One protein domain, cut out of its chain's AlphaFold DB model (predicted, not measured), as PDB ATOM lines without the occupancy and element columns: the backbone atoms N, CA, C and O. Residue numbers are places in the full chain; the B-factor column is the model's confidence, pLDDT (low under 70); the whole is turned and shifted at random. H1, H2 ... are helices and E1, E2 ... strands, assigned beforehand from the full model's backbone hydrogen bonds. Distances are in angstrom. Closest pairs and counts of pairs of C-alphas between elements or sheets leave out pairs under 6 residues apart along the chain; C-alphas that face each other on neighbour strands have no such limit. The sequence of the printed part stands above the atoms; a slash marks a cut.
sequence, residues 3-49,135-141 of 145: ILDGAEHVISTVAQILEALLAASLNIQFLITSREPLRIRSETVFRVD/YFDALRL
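Overview. This is residues 3 to 49 and 135 to 141 of the 145 residues of the protein "Putative ATPase" of Paraburkholderia sp. MM5384-R2 (UniProt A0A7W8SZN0). The domain has little regular structure: one helix, H1, runs along one side, and the chain then folds back through a short strand, E1, into a long looping stretch with no named element, residues 33 to 49. The printed part has 54 residues, with one named helix and then one named strand holding only 16 of them; by these it is mostly helix. It is compact, with a radius of gyration of the C-alphas of 10.4 A, and elongated in outline, spanning 33 by 19 by 18 A.

Along the chain. H1, residues 11 to 23, begins at C-alpha 11 (-15.555, 44.952, 55.107) and is 18.1 A long. E1, residues 30 to 32, ends at C-alpha 32 (-22.448, 50.652, 50.826).

Arrangement. Residues 3 to 4 pair with residues 31 to 32 of E1, parallel; E1 pairs with no named strand. H1 and E1 are apart, joined by a short link of 6 residues. In H1 every O i to N i+4 pair is within hydrogen-bond range.

Size, cuts and confidence. The C-alphas farthest apart, those of Ala 24 and Asp 49, are 34.2 A apart. Residues 50 to 134 are not printed; C-alphas 49 and 135 are 8.5 A apart across the cut. Residues 135 to 141 have pLDDT under 70.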
ATOM      1  N   ILE A   3     -27.608  47.815  47.316       86.38
ATOM      2  CA  ILE A   3     -27.369  48.583  48.540       86.38
ATOM      3  C   ILE A   3     -26.945  47.611  49.637       86.38
ATOM      4  O   ILE A   3     -27.597  46.584  49.824       86.38
ATOM      5  N   LEU A   4     -25.854  47.924  50.329       84.31
ATOM      6  CA  LEU A   4     -25.384  47.202  51.504       84.31
ATOM      7  C   LEU A   4     -25.398  48.172  52.678       84.31
ATOM      8  O   LEU A   4     -24.765  49.220  52.613       84.31
ATOM      9  N   ASP A   5     -26.130  47.824  53.726       85.06
ATOM     10  CA  ASP A   5     -26.223  48.642  54.930       85.06
ATOM     11  C   ASP A   5     -25.467  47.962  56.076       85.06
ATOM     12  O   ASP A   5     -25.622  46.755  56.275       85.06
ATOM     13  N   GLY A   6     -24.627  48.708  56.795       80.75
ATOM     14  CA  GLY A   6     -23.904  48.212  57.969       80.75
ATOM     15  C   GLY A   6     -22.781  47.213  57.654       80.75
ATOM     16  O   GLY A   6     -22.675  46.157  58.285       80.75
ATOM     17  N   ALA A   7     -21.952  47.493  56.644       82.56
ATOM     18  CA  ALA A   7     -20.909  46.566  56.201       82.56
ATOM     19  C   ALA A   7     -19.687  46.469  57.141       82.56
ATOM     20  O   ALA A   7     -18.790  45.670  56.866       82.56
ATOM     21  N   GLU A   8     -19.636  47.224  58.247       82.75
ATOM     22  CA  GLU A   8     -18.437  47.398  59.081       82.75
ATOM     23  C   GLU A   8     -17.845  46.100  59.642       82.75
ATOM     24  O   GLU A   8     -16.637  45.985  59.827       82.75
ATOM     25  N   HIS A   9     -18.672  45.085  59.878       87.25
ATOM     26  CA  HIS A   9     -18.216  43.813  60.436       87.25
ATOM     27  C   HIS A   9     -17.638  42.854  59.387       87.25
ATOM     28  O   HIS A   9     -17.029  41.846  59.743       87.25
ATOM     29  N   VAL A  10     -17.840  43.138  58.098       90.56
ATOM     30  CA  VAL A  10     -17.524  42.232  56.980       90.56
ATOM     31  C   VAL A  10     -16.798  42.939  55.835       90.56
ATOM     32  O   VAL A  10     -16.778  42.446  54.707       90.56
ATOM     33  N   ILE A  11     -16.163  44.076  56.116       87.25
ATOM     34  CA  ILE A  11     -15.555  44.952  55.107       87.25
ATOM     35  C   ILE A  11     -14.604  44.215  54.176       87.25
ATOM     36  O   ILE A  11     -14.722  44.342  52.961       87.25
ATOM     37  N   SER A  12     -13.683  43.415  54.717       90.25
ATOM     38  CA  SER A  12     -12.701  42.701  53.893       90.25
ATOM     39  C   SER A  12     -13.365  41.717  52.929       90.25
ATOM     40  O   SER A  12     -12.943  41.592  51.783       90.25
ATOM     41  N   THR A  13     -14.427  41.040  53.371       92.88
ATOM     42  CA  THR A  13     -15.191  40.105  52.538       92.88
ATOM     43  C   THR A  13     -15.980  40.848  51.466       92.88
ATOM     44  O   THR A  13     -15.949  40.461  50.298       92.88
ATOM     45  N   VAL A  14     -16.648  41.944  51.837       90.94
ATOM     46  CA  VAL A  14     -17.399  42.788  50.900       90.94
ATOM     47  C   VAL A  14     -16.467  43.377  49.837       90.94
ATOM     48  O   VAL A  14     -16.780  43.305  48.652       90.94
ATOM     49  N   ALA A  15     -15.291  43.871  50.231       90.88
ATOM     50  CA  ALA A  15     -14.268  44.387  49.325       90.88
ATOM     51  C   ALA A  15     -13.835  43.345  48.280       90.88
ATOM     52  O   ALA A  15     -13.851  43.634  47.086       90.88
ATOM     53  N   GLN A  16     -13.525  42.114  48.708       92.62
ATOM     54  CA  GLN A  16     -13.128  41.029  47.799       92.62
ATOM     55  C   GLN A  16     -14.231  40.673  46.795       92.62
ATOM     56  O   GLN A  16     -13.958  40.496  45.607       92.62
ATOM     57  N   ILE A  17     -15.481  40.589  47.258       90.69
ATOM     58  CA  ILE A  17     -16.630  40.302  46.393       90.69
ATOM     59  C   ILE A  17     -16.805  41.421  45.363       90.69
ATOM     60  O   ILE A  17     -16.986  41.143  44.179       90.69
ATOM     61  N   LEU A  18     -16.719  42.682  45.787       88.94
ATOM     62  CA  LEU A  18     -16.862  43.828  44.891       88.94
ATOM     63  C   LEU A  18     -15.753  43.876  43.845       88.94
ATOM     64  O   LEU A  18     -16.058  44.057  42.670       88.94
ATOM     65  N   GLU A  19     -14.492  43.667  44.226       88.75
ATOM     66  CA  GLU A  19     -13.386  43.623  43.263       88.75
ATOM     67  C   GLU A  19     -13.577  42.509  42.227       88.75
ATOM     68  O   GLU A  19     -13.378  42.746  41.035       88.75
ATOM     69  N   ALA A  20     -14.042  41.327  42.647       89.81
ATOM     70  CA  ALA A  20     -14.344  40.229  41.731       89.81
ATOM     71  C   ALA A  20     -15.503  40.562  40.773       89.81
ATOM     72  O   ALA A  20     -15.413  40.299  39.573       89.81
ATOM     73  N   LEU A  21     -16.581  41.177  41.276       88.38
ATOM     74  CA  LEU A  21     -17.736  41.575  40.460       88.38
ATOM     75  C   LEU A  21     -17.383  42.690  39.465       88.38
ATOM     76  O   LEU A  21     -17.831  42.655  38.318       88.38
ATOM     77  N   LEU A  22     -16.559  43.653  39.882       83.62
ATOM     78  CA  LEU A  22     -16.059  44.724  39.018       83.62
ATOM     79  C   LEU A  22     -15.112  44.180  37.941       83.62
ATOM     80  O   LEU A  22     -15.214  44.581  36.783       83.62
ATOM     81  N   ALA A  23     -14.229  43.241  38.296       86.19
ATOM     82  CA  ALA A  23     -13.325  42.586  37.350       86.19
ATOM     83  C   ALA A  23     -14.076  41.751  36.299       86.19
ATOM     84  O   ALA A  23     -13.613  41.631  35.168       86.19
ATOM     85  N   ALA A  24     -15.255  41.226  36.643       89.00
ATOM     86  CA  ALA A  24     -16.150  40.548  35.707       89.00
ATOM     87  C   ALA A  24     -16.901  41.507  34.755       89.00
ATOM     88  O   ALA A  24     -17.766  41.062  34.000       89.00
ATOM     89  N   SER A  25     -16.601  42.814  34.790       77.75
ATOM     90  CA  SER A  25     -17.222  43.857  33.959       77.75
ATOM     91  C   SER A  25     -18.750  43.913  34.073       77.75
ATOM     92  O   SER A  25     -19.450  44.287  33.130       77.75
ATOM     93  N   LEU A  26     -19.290  43.563  35.241       74.44
ATOM     94  CA  LEU A  26     -20.710  43.727  35.523       74.44
ATOM     95  C   LEU A  26     -21.030  45.218  35.670       74.44
ATOM     96  O   LEU A  26     -20.467  45.906  36.521       74.44
ATOM     97  N   ASN A  27     -21.980  45.720  34.879       80.62
ATOM     98  CA  ASN A  27     -22.461  47.098  34.992       80.62
ATOM     99  C   ASN A  27     -23.441  47.236  36.177       80.62
ATOM    100  O   ASN A  27     -24.655  47.357  36.006       80.62
ATOM    101  N   ILE A  28     -22.911  47.136  37.401       82.50
ATOM    102  CA  ILE A  28     -23.664  47.227  38.656       82.50
ATOM    103  C   ILE A  28     -23.144  48.412  39.469       82.50
ATOM    104  O   ILE A  28     -21.953  48.542  39.727       82.50
ATOM    105  N   GLN A  29     -24.067  49.259  39.921       82.69
ATOM    106  CA  GLN A  29     -23.783  50.293  40.916       82.69
ATOM    107  C   GLN A  29     -24.003  49.730  42.317       82.69
ATOM    108  O   GLN A  29     -25.052  49.129  42.567       82.69
ATOM    109  N   PHE A  30     -23.053  49.966  43.215       84.94
ATOM    110  CA  PHE A  30     -23.141  49.602  44.626       84.94
ATOM    111  C   PHE A  30     -23.186  50.867  45.465       84.94
ATOM    112  O   PHE A  30     -22.421  51.773  45.161       84.94
ATOM    113  N   LEU A  31     -24.037  50.895  46.487       87.25
ATOM    114  CA  LEU A  31     -24.046  51.881  47.565       87.25
ATOM    115  C   LEU A  31     -23.853  51.114  48.871       87.25
ATOM    116  O   LEU A  31     -24.649  50.232  49.173       87.25
ATOM    117  N   ILE A  32     -22.794  51.401  49.614       86.50
ATOM    118  CA  ILE A  32     -22.448  50.652  50.826       86.50
ATOM    119  C   ILE A  32     -22.310  51.641  51.965       86.50
ATOM    120  O   ILE A  32     -21.479  52.524  51.825       86.50
ATOM    121  N   THR A  33     -23.062  51.480  53.055       84.19
ATOM    122  CA  THR A  33     -22.844  52.225  54.302       84.19
ATOM    123  C   THR A  33     -21.903  51.425  55.210       84.19
ATOM    124  O   THR A  33     -21.967  50.193  55.283       84.19
ATOM    125  N   SER A  34     -20.970  52.113  55.866       84.94
ATOM    126  CA  SER A  34     -19.964  51.494  56.728       84.94
ATOM    127  C   SER A  34     -19.339  52.539  57.646       84.94
ATOM    128  O   SER A  34     -19.247  53.713  57.289       84.94
ATOM    129  N   ARG A  35     -18.848  52.093  58.808       80.69
ATOM    130  CA  ARG A  35     -18.093  52.914  59.770       80.69
ATOM    131  C   ARG A  35     -16.628  53.136  59.388       80.69
ATOM    132  O   ARG A  35     -15.948  53.932  60.024       80.69
ATOM    133  N   GLU A  36     -16.125  52.436  58.386       80.75
ATOM    134  CA  GLU A  36     -14.776  52.628  57.860       80.75
ATOM    135  C   GLU A  36     -14.737  52.267  56.363       80.75
ATOM    136  O   GLU A  36     -15.571  51.474  55.908       80.75
ATOM    137  N   PRO A  37     -13.799  52.839  55.585       83.69
ATOM    138  CA  PRO A  37     -13.733  52.606  54.147       83.69
ATOM    139  C   PRO A  37     -13.359  51.168  53.800       83.69
ATOM    140  O   PRO A  37     -12.579  50.525  54.508       83.69
ATOM    141  N   LEU A  38     -13.844  50.699  52.649       85.50
ATOM    142  CA  LEU A  38     -13.542  49.378  52.101       85.50
ATOM    143  C   LEU A  38     -12.115  49.281  51.553       85.50
ATOM    144  O   LEU A  38     -11.571  48.180  51.466       85.50
ATOM    145  N   ARG A  39     -11.494  50.419  51.218       87.19
ATOM    146  CA  ARG A  39     -10.117  50.551  50.710       87.19
ATOM    147  C   ARG A  39      -9.873  49.806  49.394       87.19
ATOM    148  O   ARG A  39      -8.777  49.291  49.168       87.19
ATOM    149  N   ILE A  40     -10.870  49.784  48.510       85.69
ATOM    150  CA  ILE A  40     -10.749  49.219  47.155       85.69
ATOM    151  C   ILE A  40     -10.427  50.306  46.129       85.69
ATOM    152  O   ILE A  40     -10.776  51.471  46.296       85.69
ATOM    153  N   ARG A  41      -9.793  49.932  45.013       82.12
ATOM    154  CA  ARG A  41      -9.303  50.907  44.013       82.12
ATOM    155  C   ARG A  41     -10.382  51.799  43.408       82.12
ATOM    156  O   ARG A  41     -10.102  52.943  43.070       82.12
ATOM    157  N   SER A  42     -11.582  51.263  43.216       80.38
ATOM    158  CA  SER A  42     -12.676  51.991  42.574       80.38
ATOM    159  C   SER A  42     -13.516  52.801  43.565       80.38
ATOM    160  O   SER A  42     -14.439  53.483  43.137       80.38
ATOM    161  N   GLU A  43     -13.207  52.745  44.864       84.62
ATOM    162  CA  GLU A  43     -13.980  53.370  45.933       84.62
ATOM    163  C   GLU A  43     -14.095  54.892  45.800       84.62
ATOM    164  O   GLU A  43     -13.161  55.597  45.422       84.62
ATOM    165  N   THR A  44     -15.268  55.414  46.151       86.38
ATOM    166  CA  THR A  44     -15.494  56.843  46.365       86.38
ATOM    167  C   THR A  44     -16.157  56.991  47.723       86.38
ATOM    168  O   THR A  44     -17.286  56.544  47.881       86.38
ATOM    169  N   VAL A  45     -15.457  57.600  48.679       84.69
ATOM    170  CA  VAL A  45     -15.949  57.769  50.051       84.69
ATOM    171  C   VAL A  45     -16.709  59.082  50.171       84.69
ATOM    172  O   VAL A  45     -16.181  60.142  49.829       84.69
ATOM    173  N   PHE A  46     -17.928  59.024  50.700       83.62
ATOM    174  CA  PHE A  46     -18.727  60.204  51.016       83.62
ATOM    175  C   PHE A  46     -18.886  60.320  52.525       83.62
ATOM    176  O   PHE A  46     -19.632  59.553  53.118       83.62
ATOM    177  N   ARG A  47     -18.210  61.285  53.150       77.81
ATOM    178  CA  ARG A  47     -18.365  61.519  54.588       77.81
ATOM    179  C   ARG A  47     -19.653  62.284  54.855       77.81
ATOM    180  O   ARG A  47     -19.911  63.294  54.209       77.81
ATOM    181  N   VAL A  48     -20.425  61.804  55.821       79.69
ATOM    182  CA  VAL A  48     -21.570  62.542  56.353       79.69
ATOM    183  C   VAL A  48     -21.082  63.406  57.498       79.69
ATOM    184  O   VAL A  48     -20.564  62.898  58.492       79.69
ATOM    185  N   ASP A  49     -21.211  64.713  57.305       81.38
ATOM    186  CA  ASP A  49     -20.899  65.688  58.334       81.38
ATOM    187  C   ASP A  49     -21.938  65.620  59.461       81.38
ATOM    188  O   ASP A  49     -23.100  65.262  59.217       81.38
ATOM    189  N   TYR A 135     -19.827  57.075  60.388       43.34
ATOM    190  CA  TYR A 135     -19.460  57.290  58.995       43.34
ATOM    191  C   TYR A 135     -20.625  56.725  58.184       43.34
ATOM    192  O   TYR A 135     -21.083  55.613  58.441       43.34
ATOM    193  N   PHE A 136     -21.147  57.503  57.245       44.22
ATOM    194  CA  PHE A 136     -21.720  56.891  56.060       44.22
ATOM    195  C   PHE A 136     -20.551  56.685  55.117       44.22
ATOM    196  O   PHE A 136     -19.713  57.573  54.969       44.22
ATOM    197  N   ASP A 137     -20.491  55.517  54.505       41.03
ATOM    198  CA  ASP A 137     -19.824  55.400  53.228       41.03
ATOM    199  C   ASP A 137     -20.933  55.481  52.181       41.03
ATOM    200  O   ASP A 137     -22.069  55.055  52.407       41.03
ATOM    201  N   ALA A 138     -20.655  56.131  51.065       41.03
ATOM    202  CA  ALA A 138     -21.547  56.093  49.924       41.03
ATOM    203  C   ALA A 138     -20.667  55.877  48.712       41.03
ATOM    204  O   ALA A 138     -20.351  56.808  47.972       41.03
ATOM    205  N   LEU A 139     -20.253  54.625  48.521       44.41
ATOM    206  CA  LEU A 139     -19.633  54.238  47.270       44.41
ATOM    207  C   LEU A 139     -20.586  54.593  46.132       44.41
ATOM    208  O   LEU A 139     -21.725  54.148  46.087       44.41
ATOM    209  N   ARG A 140     -20.117  55.416  45.196       38.38
ATOM    210  CA  ARG A 140     -20.692  55.506  43.858       38.38
ATOM    211  C   ARG A 140     -19.648  54.959  42.904       38.38
ATOM    212  O   ARG A 140     -18.883  55.703  42.300       38.38
ATOM    213  N   LEU A 141     -19.598  53.634  42.800       43.66
ATOM    214  CA  LEU A 141     -18.754  52.954  41.822       43.66
ATOM    215  C   LEU A 141     -19.303  53.238  40.422       43.66
ATOM    216  O   LEU A 141     -20.243  52.589  39.965       43.66
TER     217      LEU A 141